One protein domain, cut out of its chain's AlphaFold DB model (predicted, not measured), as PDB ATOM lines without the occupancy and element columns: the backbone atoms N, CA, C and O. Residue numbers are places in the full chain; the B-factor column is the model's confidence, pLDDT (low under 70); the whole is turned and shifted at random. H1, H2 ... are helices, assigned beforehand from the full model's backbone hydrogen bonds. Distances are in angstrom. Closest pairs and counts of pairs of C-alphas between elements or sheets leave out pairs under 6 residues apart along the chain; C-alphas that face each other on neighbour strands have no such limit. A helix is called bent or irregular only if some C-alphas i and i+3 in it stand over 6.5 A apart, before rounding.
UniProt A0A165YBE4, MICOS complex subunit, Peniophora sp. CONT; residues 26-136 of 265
ATOM      1  N   GLU A  26     -66.058 -24.961  -5.325       88.69
ATOM      2  CA  GLU A  26     -64.956 -24.282  -6.001       88.69
ATOM      3  C   GLU A  26     -63.833 -23.941  -5.015       88.69
ATOM      4  O   GLU A  26     -62.656 -24.152  -5.317       88.69
ATOM      5  N   GLU A  27     -64.191 -23.518  -3.800       88.44
ATOM      6  CA  GLU A  27     -63.232 -23.283  -2.721       88.44
ATOM      7  C   GLU A  27     -62.478 -24.571  -2.354       88.44
ATOM      8  O   GLU A  27     -61.243 -24.577  -2.312       88.44
ATOM      9  N   HIS A  28     -63.195 -25.687  -2.181       92.75
ATOM     10  CA  HIS A  28     -62.585 -26.983  -1.877       92.75
ATOM     11  C   HIS A  28     -61.674 -27.494  -3.003       92.75
ATOM     12  O   HIS A  28     -60.568 -27.964  -2.728       92.75
ATOM     13  N   ILE A  29     -62.087 -27.365  -4.269       93.38
ATOM     14  CA  ILE A  29     -61.252 -27.729  -5.427       93.38
ATOM     15  C   ILE A  29     -60.012 -26.831  -5.498       93.38
ATOM     16  O   ILE A  29     -58.910 -27.315  -5.770       93.38
ATOM     17  N   GLY A  30     -60.160 -25.535  -5.214       92.69
ATOM     18  CA  GLY A  30     -59.056 -24.582  -5.161       92.69
ATOM     19  C   GLY A  30     -58.032 -24.937  -4.082       92.69
ATOM     20  O   GLY A  30     -56.831 -24.946  -4.353       92.69
ATOM     21  N   VAL A  31     -58.494 -25.284  -2.877       95.38
ATOM     22  CA  VAL A  31     -57.639 -25.740  -1.769       95.38
ATOM     23  C   VAL A  31     -56.924 -27.041  -2.134       95.38
ATOM     24  O   VAL A  31     -55.701 -27.119  -2.010       95.38
ATOM     25  N   ALA A  32     -57.649 -28.031  -2.661       95.12
ATOM     26  CA  ALA A  32     -57.072 -29.309  -3.076       95.12
ATOM     27  C   ALA A  32     -55.990 -29.127  -4.152       95.12
ATOM     28  O   ALA A  32     -54.885 -29.657  -4.021       95.12
ATOM     29  N   ARG A  33     -56.261 -28.317  -5.184       96.06
ATOM     30  CA  ARG A  33     -55.285 -27.998  -6.235       96.06
ATOM     31  C   ARG A  33     -54.031 -27.349  -5.656       96.06
ATOM     32  O   ARG A  33     -52.932 -27.763  -6.014       96.06
ATOM     33  N   ARG A  34     -54.182 -26.359  -4.769       96.38
ATOM     34  CA  ARG A  34     -53.044 -25.670  -4.140       96.38
ATOM     35  C   ARG A  34     -52.186 -26.627  -3.316       96.38
ATOM     36  O   ARG A  34     -50.968 -26.559  -3.425       96.38
ATOM     37  N   HIS A  35     -52.789 -27.554  -2.568       96.88
ATOM     38  CA  HIS A  35     -52.033 -28.574  -1.835       96.88
ATOM     39  C   HIS A  35     -51.254 -29.505  -2.763       96.88
ATOM     40  O   HIS A  35     -50.074 -29.746  -2.527       96.88
ATOM     41  N   VAL A  36     -51.874 -29.987  -3.842       96.75
ATOM     42  CA  VAL A  36     -51.185 -30.847  -4.818       96.75
ATOM     43  C   VAL A  36     -50.042 -30.096  -5.503       96.75
ATOM     44  O   VAL A  36     -48.949 -30.637  -5.642       96.75
ATOM     45  N   GLN A  37     -50.265 -28.839  -5.895       97.00
ATOM     46  CA  GLN A  37     -49.234 -28.003  -6.509       97.00
ATOM     47  C   GLN A  37     -48.088 -27.692  -5.544       97.00
ATOM     48  O   GLN A  37     -46.936 -27.753  -5.959       97.00
ATOM     49  N   ALA A  38     -48.383 -27.414  -4.272       96.31
ATOM     50  CA  ALA A  38     -47.368 -27.191  -3.247       96.31
ATOM     51  C   ALA A  38     -46.519 -28.449  -3.021       96.31
ATOM     52  O   ALA A  38     -45.299 -28.376  -3.100       96.31
ATOM     53  N   LEU A  39     -47.149 -29.619  -2.858       96.12
ATOM     54  CA  LEU A  39     -46.432 -30.890  -2.703       96.12
ATOM     55  C   LEU A  39     -45.567 -31.221  -3.924       96.12
ATOM     56  O   LEU A  39     -44.440 -31.692  -3.777       96.12
ATOM     57  N   TYR A  40     -46.078 -30.966  -5.130       97.25
ATOM     58  CA  TYR A  40     -45.315 -31.157  -6.359       97.25
ATOM     59  C   TYR A  40     -44.115 -30.206  -6.433       97.25
ATOM     60  O   TYR A  40     -43.010 -30.646  -6.745       97.25
ATOM     61  N   ALA A  41     -44.314 -28.923  -6.122       96.62
ATOM     62  CA  ALA A  41     -43.253 -27.922  -6.122       96.62
ATOM     63  C   ALA A  41     -42.172 -28.237  -5.077       96.62
ATOM     64  O   ALA A  41     -40.986 -28.154  -5.394       96.62
ATOM     65  N   ASP A  42     -42.563 -28.672  -3.878       96.50
ATOM     66  CA  ASP A  42     -41.637 -29.072  -2.817       96.50
ATOM     67  C   ASP A  42     -40.831 -30.312  -3.218       96.50
ATOM     68  O   ASP A  42     -39.603 -30.320  -3.116       96.50
ATOM     69  N   ALA A  43     -41.495 -31.352  -3.736       95.69
ATOM     70  CA  ALA A  43     -40.824 -32.560  -4.211       95.69
ATOM     71  C   ALA A  43     -39.852 -32.252  -5.360       95.69
ATOM     72  O   ALA A  43     -38.707 -32.716  -5.357       95.69
ATOM     73  N   TYR A  44     -40.281 -31.424  -6.315       96.50
ATOM     74  CA  TYR A  44     -39.436 -30.959  -7.408       96.50
ATOM     75  C   TYR A  44     -38.236 -30.159  -6.889       96.50
ATOM     76  O   TYR A  44     -37.111 -30.405  -7.319       96.50
ATOM     77  N   GLY A  45     -38.446 -29.261  -5.923       96.38
ATOM     78  CA  GLY A  45     -37.391 -28.468  -5.295       96.38
ATOM     79  C   GLY A  45     -36.338 -29.323  -4.586       96.38
ATOM     80  O   GLY A  45     -35.145 -29.061  -4.731       96.38
ATOM     81  N   GLN A  46     -36.747 -30.387  -3.887       96.12
ATOM     82  CA  GLN A  46     -35.816 -31.313  -3.229       96.12
ATOM     83  C   GLN A  46     -34.968 -32.092  -4.238       96.12
ATOM     84  O   GLN A  46     -33.744 -32.166  -4.095       96.12
ATOM     85  N   VAL A  47     -35.598 -32.643  -5.281       96.50
ATOM     86  CA  VAL A  47     -34.885 -33.374  -6.340       96.50
ATOM     87  C   VAL A  47     -33.937 -32.438  -7.076       96.50
ATOM     88  O   VAL A  47     -32.757 -32.757  -7.224       96.50
ATOM     89  N   HIS A  48     -34.422 -31.264  -7.480       95.19
ATOM     90  CA  HIS A  48     -33.597 -30.269  -8.147       95.19
ATOM     91  C   HIS A  48     -32.424 -29.850  -7.258       95.19
ATOM     92  O   HIS A  48     -31.296 -29.865  -7.723       95.19
ATOM     93  N   GLY A  49     -32.641 -29.612  -5.961       95.06
ATOM     94  CA  GLY A  49     -31.572 -29.287  -5.016       95.06
ATOM     95  C   GLY A  49     -30.501 -30.378  -4.892       95.06
ATOM     96  O   GLY A  49     -29.312 -30.069  -4.827       95.06
ATOM     97  N   VAL A  50     -30.881 -31.662  -4.900       96.44
ATOM     98  CA  VAL A  50     -29.918 -32.781  -4.925       96.44
ATOM     99  C   VAL A  50     -29.119 -32.785  -6.227       96.44
ATOM    100  O   VAL A  50     -27.894 -32.892  -6.187       96.44
ATOM    101  N   VAL A  51     -29.798 -32.635  -7.365       95.88
ATOM    102  CA  VAL A  51     -29.168 -32.607  -8.692       95.88
ATOM    103  C   VAL A  51     -28.221 -31.414  -8.818       95.88
ATOM    104  O   VAL A  51     -27.090 -31.583  -9.258       95.88
ATOM    105  N   SER A  52     -28.623 -30.228  -8.362       95.62
ATOM    106  CA  SER A  52     -27.780 -29.032  -8.367       95.62
ATOM    107  C   SER A  52     -26.518 -29.224  -7.532       95.62
ATOM    108  O   SER A  52     -25.435 -28.891  -8.003       95.62
ATOM    109  N   ARG A  53     -26.621 -29.825  -6.335       94.94
ATOM    110  CA  ARG A  53     -25.439 -30.163  -5.521       94.94
ATOM    111  C   ARG A  53     -24.522 -31.149  -6.235       94.94
ATOM    112  O   ARG A  53     -23.307 -30.991  -6.191       94.94
ATOM    113  N   TRP A  54     -25.088 -32.157  -6.896       96.19
ATOM    114  CA  TRP A  54     -24.300 -33.119  -7.665       96.19
ATOM    115  C   TRP A  54     -23.553 -32.449  -8.823       96.19
ATOM    116  O   TRP A  54     -22.353 -32.651  -8.984       96.19
ATOM    117  N   ILE A  55     -24.238 -31.586  -9.573       94.75
ATOM    118  CA  ILE A  55     -23.648 -30.810 -10.668       94.75
ATOM    119  C   ILE A  55     -22.551 -29.880 -10.140       94.75
ATOM    120  O   ILE A  55     -21.510 -29.731 -10.775       94.75
ATOM    121  N   GLU A  56     -22.740 -29.255  -8.978       95.25
ATOM    122  CA  GLU A  56     -21.716 -28.407  -8.367       95.25
ATOM    123  C   GLU A  56     -20.467 -29.211  -7.984       95.25
ATOM    124  O   GLU A  56     -19.344 -28.771  -8.255       95.25
ATOM    125  N   VAL A  57     -20.654 -30.410  -7.425       95.06
ATOM    126  CA  VAL A  57     -19.563 -31.349  -7.142       95.06
ATOM    127  C   VAL A  57     -18.843 -31.724  -8.436       95.06
ATOM    128  O   VAL A  57     -17.620 -31.611  -8.489       95.06
ATOM    129  N   GLU A  58     -19.567 -32.074  -9.497       95.94
ATOM    130  CA  GLU A  58     -18.985 -32.394 -10.805       95.94
ATOM    131  C   GLU A  58     -18.151 -31.234 -11.353       95.94
ATOM    132  O   GLU A  58     -16.978 -31.414 -11.674       95.94
ATOM    133  N   HIS A  59     -18.694 -30.018 -11.353       94.88
ATOM    134  CA  HIS A  59     -17.961 -28.837 -11.800       94.88
ATOM    135  C   HIS A  59     -16.746 -28.538 -10.916       94.88
ATOM    136  O   HIS A  59     -15.724 -28.054 -11.406       94.88
ATOM    137  N   SER A  60     -16.828 -28.793  -9.607       92.12
ATOM    138  CA  SER A  60     -15.685 -28.622  -8.707       92.12
ATOM    139  C   SER A  60     -14.557 -29.599  -9.045       92.12
ATOM    140  O   SER A  60     -13.393 -29.194  -9.102       92.12
ATOM    141  N   ILE A  61     -14.907 -30.850  -9.357       90.56
ATOM    142  CA  ILE A  61     -13.974 -31.898  -9.765       90.56
ATOM    143  C   ILE A  61     -13.400 -31.573 -11.141       90.56
ATOM    144  O   ILE A  61     -12.188 -31.630 -11.314       90.56
ATOM    145  N   GLU A  62     -14.223 -31.163 -12.103       91.94
ATOM    146  CA  GLU A  62     -13.777 -30.804 -13.448       91.94
ATOM    147  C   GLU A  62     -12.796 -29.628 -13.410       91.94
ATOM    148  O   GLU A  62     -11.710 -29.707 -13.987       91.94
ATOM    149  N   ARG A  63     -13.126 -28.557 -12.673       91.94
ATOM    150  CA  ARG A  63     -12.204 -27.431 -12.453       91.94
ATOM    151  C   ARG A  63     -10.904 -27.901 -11.809       91.94
ATOM    152  O   ARG A  63      -9.834 -27.453 -12.217       91.94
ATOM    153  N   ARG A  64     -10.974 -28.825 -10.844       89.38
ATOM    154  CA  ARG A  64      -9.788 -29.389 -10.191       89.38
ATOM    155  C   ARG A  64      -8.931 -30.188 -11.168       89.38
ATOM    156  O   ARG A  64      -7.733 -29.943 -11.252       89.38
ATOM    157  N   ILE A  65      -9.527 -31.093 -11.934       87.56
ATOM    158  CA  ILE A  65      -8.819 -31.912 -12.924       87.56
ATOM    159  C   ILE A  65      -8.168 -31.009 -13.972       87.56
ATOM    160  O   ILE A  65      -6.979 -31.160 -14.245       87.56
ATOM    161  N   LYS A  66      -8.899 -30.013 -14.483       86.62
ATOM    162  CA  LYS A  66      -8.357 -29.019 -15.421       86.62
ATOM    163  C   LYS A  66      -7.204 -28.215 -14.828       86.62
ATOM    164  O   LYS A  66      -6.277 -27.895 -15.555       86.62
ATOM    165  N   SER A  67      -7.240 -27.907 -13.528       88.44
ATOM    166  CA  SER A  67      -6.144 -27.189 -12.859       88.44
ATOM    167  C   SER A  67      -4.888 -28.038 -12.653       88.44
ATOM    168  O   SER A  67      -3.789 -27.498 -12.601       88.44
ATOM    169  N   LEU A  68      -5.038 -29.361 -12.527       88.31
ATOM    170  CA  LEU A  68      -3.917 -30.279 -12.310       88.31
ATOM    171  C   LEU A  68      -3.287 -30.739 -13.628       88.31
ATOM    172  O   LEU A  68      -2.083 -30.995 -13.688       88.31
ATOM    173  N   HIS A  69      -4.091 -30.843 -14.683       87.69
ATOM    174  CA  HIS A  69      -3.639 -31.260 -16.000       87.69
ATOM    175  C   HIS A  69      -2.782 -30.184 -16.684       87.69
ATOM    176  O   HIS A  69      -3.185 -29.027 -16.797       87.69
ATOM    177  N   ALA A  70      -1.613 -30.585 -17.186       86.25
ATOM    178  CA  ALA A  70      -0.770 -29.741 -18.022       86.25
ATOM    179  C   ALA A  70      -1.210 -29.848 -19.503       86.25
ATOM    180  O   ALA A  70      -1.132 -30.942 -20.064       86.25
ATOM    181  N   PRO A  71      -1.668 -28.757 -20.155       80.88
ATOM    182  CA  PRO A  71      -2.279 -28.809 -21.492       80.88
ATOM    183  C   PRO A  71      -1.309 -29.203 -22.616       80.88
ATOM    184  O   PRO A  71      -1.732 -29.461 -23.740       80.88
ATOM    185  N   ASP A  72      -0.010 -29.228 -22.334       85.19
ATOM    186  CA  ASP A  72       1.043 -29.631 -23.260       85.19
ATOM    187  C   ASP A  72       1.311 -31.149 -23.275       85.19
ATOM    188  O   ASP A  72       2.038 -31.632 -24.143       85.19
ATOM    189  N   GLU A  73       0.709 -31.913 -22.357       87.62
ATOM    190  CA  GLU A  73       0.858 -33.370 -22.265       87.62
ATOM    191  C   GLU A  73      -0.360 -34.111 -22.844       87.62
ATOM    192  O   GLU A  73      -1.514 -33.787 -22.569       87.62
ATOM    193  N   GLN A  74      -0.129 -35.173 -23.622       88.50
ATOM    194  CA  GLN A  74      -1.215 -35.983 -24.185       88.50
ATOM    195  C   GLN A  74      -1.721 -37.023 -23.172       88.50
ATOM    196  O   GLN A  74      -1.118 -38.084 -22.999       88.50
ATOM    197  N   LEU A  75      -2.872 -36.764 -22.544       85.25
ATOM    198  CA  LEU A  75      -3.457 -37.682 -21.553       85.25
ATOM    199  C   LEU A  75      -3.900 -39.025 -22.138       85.25
ATOM    200  O   LEU A  75      -3.734 -40.054 -21.489       85.25
ATOM    201  N   ASN A  76      -4.467 -39.025 -23.345       86.75
ATOM    202  CA  ASN A  76      -5.118 -40.210 -23.909       86.75
ATOM    203  C   ASN A  76      -4.154 -41.401 -24.106       86.75
ATOM    204  O   ASN A  76      -4.466 -42.492 -23.630       86.75
ATOM    205  N   PRO A  77      -2.965 -41.237 -24.721       90.31
ATOM    206  CA  PRO A  77      -1.974 -42.310 -24.741       90.31
ATOM    207  C   PRO A  77      -1.278 -42.491 -23.380       90.31
ATOM    208  O   PRO A  77      -1.012 -43.625 -22.986       90.31
ATOM    209  N   GLY A  78      -1.026 -41.409 -22.630       90.50
ATOM    210  CA  GLY A  78      -0.313 -41.464 -21.348       90.50
ATOM    211  C   GLY A  78      -1.017 -42.326 -20.296       90.50
ATOM    212  O   GLY A  78      -0.401 -43.214 -19.709       90.50
ATOM    213  N   LEU A  79      -2.325 -42.132 -20.102       92.50
ATOM    214  CA  LEU A  79      -3.141 -42.934 -19.182       92.50
ATOM    215  C   LEU A  79      -3.173 -44.412 -19.575       92.50
ATOM    216  O   LEU A  79      -3.091 -45.278 -18.703       92.50
ATOM    217  N   LEU A  80      -3.248 -44.708 -20.877       95.06
ATOM    218  CA  LEU A  80      -3.203 -46.084 -21.370       95.06
ATOM    219  C   LEU A  80      -1.860 -46.742 -21.049       95.06
ATOM    220  O   LEU A  80      -1.846 -47.860 -20.538       95.06
ATOM    221  N   TYR A  81      -0.738 -46.057 -21.277       95.12
ATOM    222  CA  TYR A  81       0.585 -46.604 -20.963       95.12
ATOM    223  C   TYR A  81       0.787 -46.837 -19.468       95.12
ATOM    224  O   TYR A  81       1.301 -47.884 -19.071       95.12
ATOM    225  N   ILE A  82       0.318 -45.914 -18.628       96.06
ATOM    226  CA  ILE A  82       0.341 -46.073 -17.170       96.06
ATOM    227  C   ILE A  82      -0.521 -47.271 -16.744       96.06
ATOM    228  O   ILE A  82      -0.086 -48.098 -15.939       96.06
ATOM    229  N   GLY A  83      -1.721 -47.409 -17.317       95.81
ATOM    230  CA  GLY A  83      -2.613 -48.540 -17.066       95.81
ATOM    231  C   GLY A  83      -1.993 -49.880 -17.470       95.81
ATOM    232  O   GLY A  83      -2.015 -50.833 -16.690       95.81
ATOM    233  N   VAL A  84      -1.365 -49.949 -18.648       96.56
ATOM    234  CA  VAL A  84      -0.643 -51.143 -19.118       96.56
ATOM    235  C   VAL A  84       0.545 -51.461 -18.211       96.56
ATOM    236  O   VAL A  84       0.758 -52.632 -17.899       96.56
ATOM    237  N   ALA A  85       1.290 -50.462 -17.732       96.38
ATOM    238  CA  ALA A  85       2.395 -50.672 -16.797       96.38
ATOM    239  C   ALA A  85       1.912 -51.274 -15.464       96.38
ATOM    240  O   ALA A  85       2.473 -52.264 -14.989       96.38
ATOM    241  N   ALA A  86       0.824 -50.746 -14.900       96.19
ATOM    242  CA  ALA A  86       0.221 -51.269 -13.676       96.19
ATOM    243  C   ALA A  86      -0.323 -52.701 -13.854       96.19
ATOM    244  O   ALA A  86      -0.065 -53.580 -13.025       96.19
ATOM    245  N   LEU A  87      -1.026 -52.968 -14.963       95.44
ATOM    246  CA  LEU A  87      -1.536 -54.302 -15.304       95.44
ATOM    247  C   LEU A  87      -0.399 -55.303 -15.519       95.44
ATOM    248  O   LEU A  87      -0.462 -56.425 -15.012       95.44
ATOM    249  N   SER A  88       0.669 -54.885 -16.198       95.94
ATOM    250  CA  SER A  88       1.883 -55.689 -16.369       95.94
ATOM    251  C   SER A  88       2.513 -56.015 -15.018       95.94
ATOM    252  O   SER A  88       2.918 -57.152 -14.789       95.94
ATOM    253  N   GLY A  89       2.498 -55.070 -14.077       94.44
ATOM    254  CA  GLY A  89       2.893 -55.317 -12.695       94.44
ATOM    255  C   GLY A  89       2.059 -56.393 -12.002       94.44
ATOM    256  O   GLY A  89       2.602 -57.294 -11.369       94.44
ATOM    257  N   SER A  90       0.740 -56.368 -12.179       94.31
ATOM    258  CA  SER A  90      -0.154 -57.401 -11.635       94.31
ATOM    259  C   SER A  90       0.128 -58.786 -12.223       94.31
ATOM    260  O   SER A  90       0.174 -59.782 -11.497       94.31
ATOM    261  N   VAL A  91       0.397 -58.856 -13.532       94.31
ATOM    262  CA  VAL A  91       0.781 -60.107 -14.199       94.31
ATOM    263  C   VAL A  91       2.124 -60.617 -13.672       94.31
ATOM    264  O   VAL A  91       2.225 -61.794 -13.323       94.31
ATOM    265  N   LEU A  92       3.125 -59.744 -13.538       93.81
ATOM    266  CA  LEU A  92       4.448 -60.099 -13.010       93.81
ATOM    267  C   LEU A  92       4.392 -60.546 -11.544       93.81
ATOM    268  O   LEU A  92       5.129 -61.441 -11.130       93.81
ATOM    269  N   ALA A  93       3.497 -59.959 -10.754       94.31
ATOM    270  CA  ALA A  93       3.372 -60.269  -9.338       94.31
ATOM    271  C   ALA A  93       2.480 -61.492  -9.044       94.31
ATOM    272  O   ALA A  93       2.402 -61.934  -7.897       94.31
ATOM    273  N   ARG A  94       1.844 -62.080 -10.070       88.56
ATOM    274  CA  ARG A  94       0.889 -63.199  -9.956       88.56
ATOM    275  C   ARG A  94       1.452 -64.421  -9.223       88.56
ATOM    276  O   ARG A  94       0.717 -65.055  -8.473       88.56
ATOM    277  N   GLY A  95       2.724 -64.749  -9.443       90.62
ATOM    278  CA  GLY A  95       3.402 -65.918  -8.862       90.62
ATOM    279  C   GLY A  95       4.334 -65.595  -7.692       90.62
ATOM    280  O   GLY A  95       5.245 -66.370  -7.412       90.62
ATOM    281  N   ARG A  96       4.187 -64.424  -7.063       92.12
ATOM    282  CA  ARG A  96       5.079 -63.938  -6.000       92.12
ATOM    283  C   ARG A  96       4.329 -63.788  -4.674       92.12
ATOM    284  O   ARG A  96       3.102 -63.851  -4.629       92.12
ATOM    285  N   ASN A  97       5.077 -63.559  -3.594       92.06
ATOM    286  CA  ASN A  97       4.532 -63.334  -2.251       92.06
ATOM    287  C   ASN A  97       3.466 -62.219  -2.243       92.06
ATOM    288  O   ASN A  97       3.551 -61.268  -3.023       92.06
ATOM    289  N   ILE A  98       2.509 -62.296  -1.309       94.00
ATOM    290  CA  ILE A  98       1.372 -61.359  -1.196       94.00
ATOM    291  C   ILE A  98       1.797 -59.884  -1.124       94.00
ATOM    292  O   ILE A  98       1.131 -59.013  -1.681       94.00
ATOM    293  N   VAL A  99       2.950 -59.609  -0.514       94.50
ATOM    294  CA  VAL A  99       3.542 -58.267  -0.423       94.50
ATOM    295  C   VAL A  99       3.876 -57.716  -1.811       94.50
ATOM    296  O   VAL A  99       3.476 -56.614  -2.164       94.50
ATOM    297  N   ILE A 100       4.549 -58.507  -2.648       94.19
ATOM    298  CA  ILE A 100       4.899 -58.093  -4.013       94.19
ATOM    299  C   ILE A 100       3.632 -58.019  -4.871       94.19
ATOM    300  O   ILE A 100       3.472 -57.093  -5.656       94.19
ATOM    301  N   ARG A 101       2.684 -58.941  -4.680       92.19
ATOM    302  CA  ARG A 101       1.392 -58.934  -5.381       92.19
ATOM    303  C   ARG A 101       0.577 -57.663  -5.155       92.19
ATOM    304  O   ARG A 101      -0.115 -57.223  -6.067       92.19
ATOM    305  N   THR A 102       0.656 -57.090  -3.962       93.31
ATOM    306  CA  THR A 102      -0.103 -55.893  -3.583       93.31
ATOM    307  C   THR A 102       0.653 -54.602  -3.890       93.31
ATOM    308  O   THR A 102       0.037 -53.643  -4.342       93.31
ATOM    309  N   LEU A 103       1.980 -54.578  -3.719       96.06
ATOM    310  CA  LEU A 103       2.795 -53.374  -3.924       96.06
ATOM    311  C   LEU A 103       3.266 -53.171  -5.369       96.06
ATOM    312  O   LEU A 103       3.448 -52.033  -5.802       96.06
ATOM    313  N   LEU A 104       3.484 -54.234  -6.143       95.62
ATOM    314  CA  LEU A 104       4.100 -54.105  -7.466       95.62
ATOM    315  C   LEU A 104       3.204 -53.372  -8.490       95.62
ATOM    316  O   LEU A 104       3.715 -52.503  -9.193       95.62
ATOM    317  N   PRO A 105       1.878 -53.611  -8.561       95.44
ATOM    318  CA  PRO A 105       1.009 -52.835  -9.450       95.44
ATOM    319  C   PRO A 105       0.988 -51.317  -9.162       95.44
ATOM    320  O   PRO A 105       1.243 -50.553 -10.095       95.44
ATOM    321  N   PRO A 106       0.738 -50.835  -7.923       96.31
ATOM    322  CA  PRO A 106       0.721 -49.399  -7.648       96.31
ATOM    323  C   PRO A 106       2.106 -48.751  -7.761       96.31
ATOM    324  O   PRO A 106       2.204 -47.607  -8.193       96.31
ATOM    325  N   THR A 107       3.190 -49.463  -7.437       95.94
ATOM    326  CA  THR A 107       4.546 -48.914  -7.630       95.94
ATOM    327  C   THR A 107       4.861 -48.687  -9.106       95.94
ATOM    328  O   THR A 107       5.349 -47.613  -9.455       95.94
ATOM    329  N   LEU A 108       4.520 -49.634  -9.990       96.19
ATOM    330  CA  LEU A 108       4.662 -49.426 -11.435       96.19
ATOM    331  C   LEU A 108       3.723 -48.344 -11.968       96.19
ATOM    332  O   LEU A 108       4.128 -47.602 -12.856       96.19
ATOM    333  N   PHE A 109       2.515 -48.211 -11.420       96.31
ATOM    334  CA  PHE A 109       1.609 -47.117 -11.769       96.31
ATOM    335  C   PHE A 109       2.251 -45.747 -11.492       96.31
ATOM    336  O   PHE A 109       2.298 -44.901 -12.380       96.31
ATOM    337  N   VAL A 110       2.802 -45.549 -10.289       95.62
ATOM    338  CA  VAL A 110       3.449 -44.285  -9.888       95.62
ATOM    339  C   VAL A 110       4.744 -44.040 -10.669       95.62
ATOM    340  O   VAL A 110       5.022 -42.919 -11.094       95.62
ATOM    341  N   ALA A 111       5.537 -45.086 -10.908       95.62
ATOM    342  CA  ALA A 111       6.747 -44.973 -11.716       95.62
ATOM    343  C   ALA A 111       6.417 -44.579 -13.167       95.62
ATOM    344  O   ALA A 111       7.039 -43.677 -13.728       95.62
ATOM    345  N   ALA A 112       5.402 -45.213 -13.759       95.81
ATOM    346  CA  ALA A 112       4.946 -44.904 -15.105       95.81
ATOM    347  C   ALA A 112       4.315 -43.510 -15.189       95.81
ATOM    348  O   ALA A 112       4.538 -42.816 -16.178       95.81
ATOM    349  N   SER A 113       3.580 -43.056 -14.167       94.31
ATOM    350  CA  SER A 113       2.992 -41.712 -14.172       94.31
ATOM    351  C   SER A 113       4.071 -40.633 -14.202       94.31
ATOM    352  O   SER A 113       3.995 -39.715 -15.015       94.31
ATOM    353  N   SER A 114       5.135 -40.798 -13.408       94.06
ATOM    354  CA  SER A 114       6.288 -39.893 -13.434       94.06
ATOM    355  C   SER A 114       7.050 -39.921 -14.764       94.06
ATOM    356  O   SER A 114       7.760 -38.960 -15.059       94.06
ATOM    357  N   HIS A 115       6.946 -41.003 -15.540       94.31
ATOM    358  CA  HIS A 115       7.629 -41.145 -16.825       94.31
ATOM    359  C   HIS A 115       6.802 -40.599 -17.999       94.31
ATOM    360  O   HIS A 115       7.325 -39.837 -18.807       94.31
ATOM    361  N   PHE A 116       5.521 -40.967 -18.093       93.56
ATOM    362  CA  PHE A 116       4.648 -40.604 -19.216       93.56
ATOM    363  C   PHE A 116       3.933 -39.260 -19.037       93.56
ATOM    364  O   PHE A 116       3.564 -38.643 -20.032       93.56
ATOM    365  N   LEU A 117       3.715 -38.815 -17.795       94.19
ATOM    366  CA  LEU A 117       3.006 -37.573 -17.459       94.19
ATOM    367  C   LEU A 117       3.778 -36.783 -16.383       94.19
ATOM    368  O   LEU A 117       3.290 -36.641 -15.254       94.19
ATOM    369  N   PRO A 118       5.008 -36.313 -16.668       93.25
ATOM    370  CA  PRO A 118       5.880 -35.712 -15.663       93.25
ATOM    371  C   PRO A 118       5.315 -34.421 -15.052       93.25
ATOM    372  O   PRO A 118       5.372 -34.263 -13.830       93.25
ATOM    373  N   LYS A 119       4.740 -33.511 -15.849       92.88
ATOM    374  CA  LYS A 119       4.182 -32.241 -15.352       92.88
ATOM    375  C   LYS A 119       2.878 -32.463 -14.612       92.88
ATOM    376  O   LYS A 119       2.715 -31.951 -13.509       92.88
ATOM    377  N   THR A 120       1.984 -33.282 -15.162       93.31
ATOM    378  CA  THR A 120       0.731 -33.624 -14.476       93.31
ATOM    379  C   THR A 120       1.020 -34.327 -13.143       93.31
ATOM    380  O   THR A 120       0.439 -33.977 -12.118       93.31
ATOM    381  N   THR A 121       1.981 -35.257 -13.107       93.56
ATOM    382  CA  THR A 121       2.407 -35.918 -11.860       93.56
ATOM    383  C   THR A 121       3.013 -34.921 -10.868       93.56
ATOM    384  O   THR A 121       2.743 -35.017  -9.671       93.56
ATOM    385  N   HIS A 122       3.791 -33.940 -11.339       93.69
ATOM    386  CA  HIS A 122       4.331 -32.881 -10.485       93.69
ATOM    387  C   HIS A 122       3.227 -32.009  -9.872       93.69
ATOM    388  O   HIS A 122       3.234 -31.816  -8.660       93.69
ATOM    389  N   ASN A 123       2.253 -31.565 -10.671       93.75
ATOM    390  CA  ASN A 123       1.120 -30.751 -10.211       93.75
ATOM    391  C   ASN A 123       0.236 -31.502  -9.205       93.75
ATOM    392  O   ASN A 123      -0.225 -30.948  -8.210       93.75
ATOM    393  N   VAL A 124      -0.002 -32.794  -9.449       93.44
ATOM    394  CA  VAL A 124      -0.738 -33.648  -8.512       93.44
ATOM    395  C   VAL A 124       0.037 -33.780  -7.202       93.44
ATOM    396  O   VAL A 124      -0.543 -33.628  -6.128       93.44
ATOM    397  N   ARG A 125       1.354 -34.005  -7.268       92.75
ATOM    398  CA  ARG A 125       2.209 -34.097  -6.080       92.75
ATOM    399  C   ARG A 125       2.260 -32.785  -5.295       92.75
ATOM    400  O   ARG A 125       2.185 -32.836  -4.071       92.75
ATOM    401  N   SER A 126       2.398 -31.640  -5.963       93.25
ATOM    402  CA  SER A 126       2.413 -30.332  -5.297       93.25
ATOM    403  C   SER A 126       1.081 -30.063  -4.611       93.25
ATOM    404  O   SER A 126       1.065 -29.639  -3.462       93.25
ATOM    405  N   TYR A 127      -0.032 -30.425  -5.251       93.56
ATOM    406  CA  TYR A 127      -1.338 -30.320  -4.621       93.56
ATOM    407  C   TYR A 127      -1.478 -31.203  -3.377       93.56
ATOM    408  O   TYR A 127      -1.987 -30.741  -2.359       93.56
ATOM    409  N   PHE A 128      -1.032 -32.461  -3.429       92.56
ATOM    410  CA  PHE A 128      -1.056 -33.308  -2.235       92.56
ATOM    411  C   PHE A 128      -0.198 -32.722  -1.111       92.56
ATOM    412  O   PHE A 128      -0.636 -32.739   0.032       92.56
ATOM    413  N   ALA A 129       0.956 -32.129  -1.431       92.88
ATOM    414  CA  ALA A 129       1.780 -31.443  -0.440       92.88
ATOM    415  C   ALA A 129       1.065 -30.223   0.178       92.88
ATOM    416  O   ALA A 129       1.059 -30.078   1.396       92.88
ATOM    417  N   GLU A 130       0.398 -29.392  -0.631       93.19
ATOM    418  CA  GLU A 130      -0.421 -28.269  -0.141       93.19
ATOM    419  C   GLU A 130      -1.582 -28.748   0.745       93.19
ATOM    420  O   GLU A 130      -1.929 -28.117   1.747       93.19
ATOM    421  N   LEU A 131      -2.204 -29.873   0.379       93.56
ATOM    422  CA  LEU A 131      -3.311 -30.458   1.127       93.56
ATOM    423  C   LEU A 131      -2.838 -31.023   2.471       93.56
ATOM    424  O   LEU A 131      -3.496 -30.807   3.489       93.56
ATOM    425  N   GLU A 132      -1.695 -31.710   2.477       94.56
ATOM    426  CA  GLU A 132      -1.034 -32.189   3.691       94.56
ATOM    427  C   GLU A 132      -0.666 -31.019   4.606       94.56
ATOM    428  O   GLU A 132      -0.960 -31.058   5.795       94.56
ATOM    429  N   GLU A 133      -0.097 -29.937   4.076       93.81
ATOM    430  CA  GLU A 133       0.255 -28.763   4.878       93.81
ATOM    431  C   GLU A 133      -0.982 -28.094   5.496       93.81
ATOM    432  O   GLU A 133      -0.972 -27.714   6.669       93.81
ATOM    433  N   LYS A 134      -2.080 -28.011   4.736       94.75
ATOM    434  CA  LYS A 134      -3.325 -27.380   5.186       94.75
ATOM    435  C   LYS A 134      -4.090 -28.205   6.222       94.75
ATOM    436  O   LYS A 134      -4.670 -27.629   7.141       94.75
ATOM    437  N   HIS A 135      -4.165 -29.523   6.048       95.25
ATOM    438  CA  HIS A 135      -5.023 -30.386   6.870       95.25
ATOM    439  C   HIS A 135      -4.252 -31.216   7.901       95.25
ATOM    440  O   HIS A 135      -4.799 -31.525   8.958       95.25
ATOM    441  N   THR A 136      -3.004 -31.581   7.618       94.50
ATOM    442  CA  THR A 136      -2.194 -32.504   8.426       94.50
ATOM    443  C   THR A 136      -0.724 -32.052   8.512       94.50
ATOM    444  O   THR A 136       0.182 -32.767   8.069       94.50
TER     445      THR A 136
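This is residues 26 to 136 of the 265 residues of the protein "MICOS complex subunit" of Peniophora sp. CONT (UniProt A0A165YBE4). One very long helix, H1, sticks out as an arm with its residues 26 to 64, and at its far end sits a small head made of a helical hairpin, H2 and H3, and a last helix, H4. H4 turns away from the hairpin at a corner and starts beside the end of H1, and residues 128 to 136, of which 128 to 135 belong to H4, stick out. The printed part has 111 residues with four named helices, in the order H1, H2, H3, H4, and no named strand; the class is all helix. The whole is extended, with a radius of gyration of the C-alphas of 24.8 A, and the arm makes most of the length in spans of 79 by 35 by 33 A.

H1 runs over residues 26 to 68, from C-alpha 26 at (-64.956, -24.282, -6.001) to C-alpha 68 at (-3.917, -30.279, -12.310), 61.7 A. H2 follows at residues 75 to 93, 26.6 A long. H3 holds residues 98 to 116, 27.7 A long; it has a kink of 26 degrees near residue 105 and is irregular, but only just: C-alphas 102 and 105 are 6.7 A apart. H4 holds residues 118 to 135, 25.6 A long, and ends with C-alpha 135 at (-5.023, -30.386, 6.870).

H1 only just touches H4, with 3 pairs of C-alphas within 8 A, through its residue 68 and residues 120 to 124 of H4. Their closest C-alphas are those of Leu 68 and Asn 123, 5.5 A apart, at a steep tilt of 63 degrees, opposite ways. H1 is apart from H2 and from H3. H2 and H3 form a helical hairpin and touch with 32 pairs of C-alphas within 8 A, the closest those of Gly 89 and Pro 105 at 4.5 A. They run opposite ways at a shallow tilt of 24 degrees. H3 and H4 touch only at the corner by their link, and only just, with 3 pairs within 8 A; the closest C-alphas are those of Ser 114 and Thr 121, 5.8 A apart. Their lines stand at a steep tilt of 65 degrees, opposite ways. H2 and H4 are apart. In H1 and H4 every O i to N i+4 pair is within hydrogen-bond range; in H2 14 of 15 are, and in H3 13 of 15.

The two C-alphas farthest apart are those of Glu 26 and Arg 96, at 80.5 A. Without the stretches that stand free, the body has 63 residues and spans 40 by 23 by 16 A. The printed part has no cut and no long link: H2 to H3 and H3 to H4 are tight, and H1 to H2 is short, with 6 residues. The mean pLDDT of the printed part is 93.5, and no printed residue is under 70.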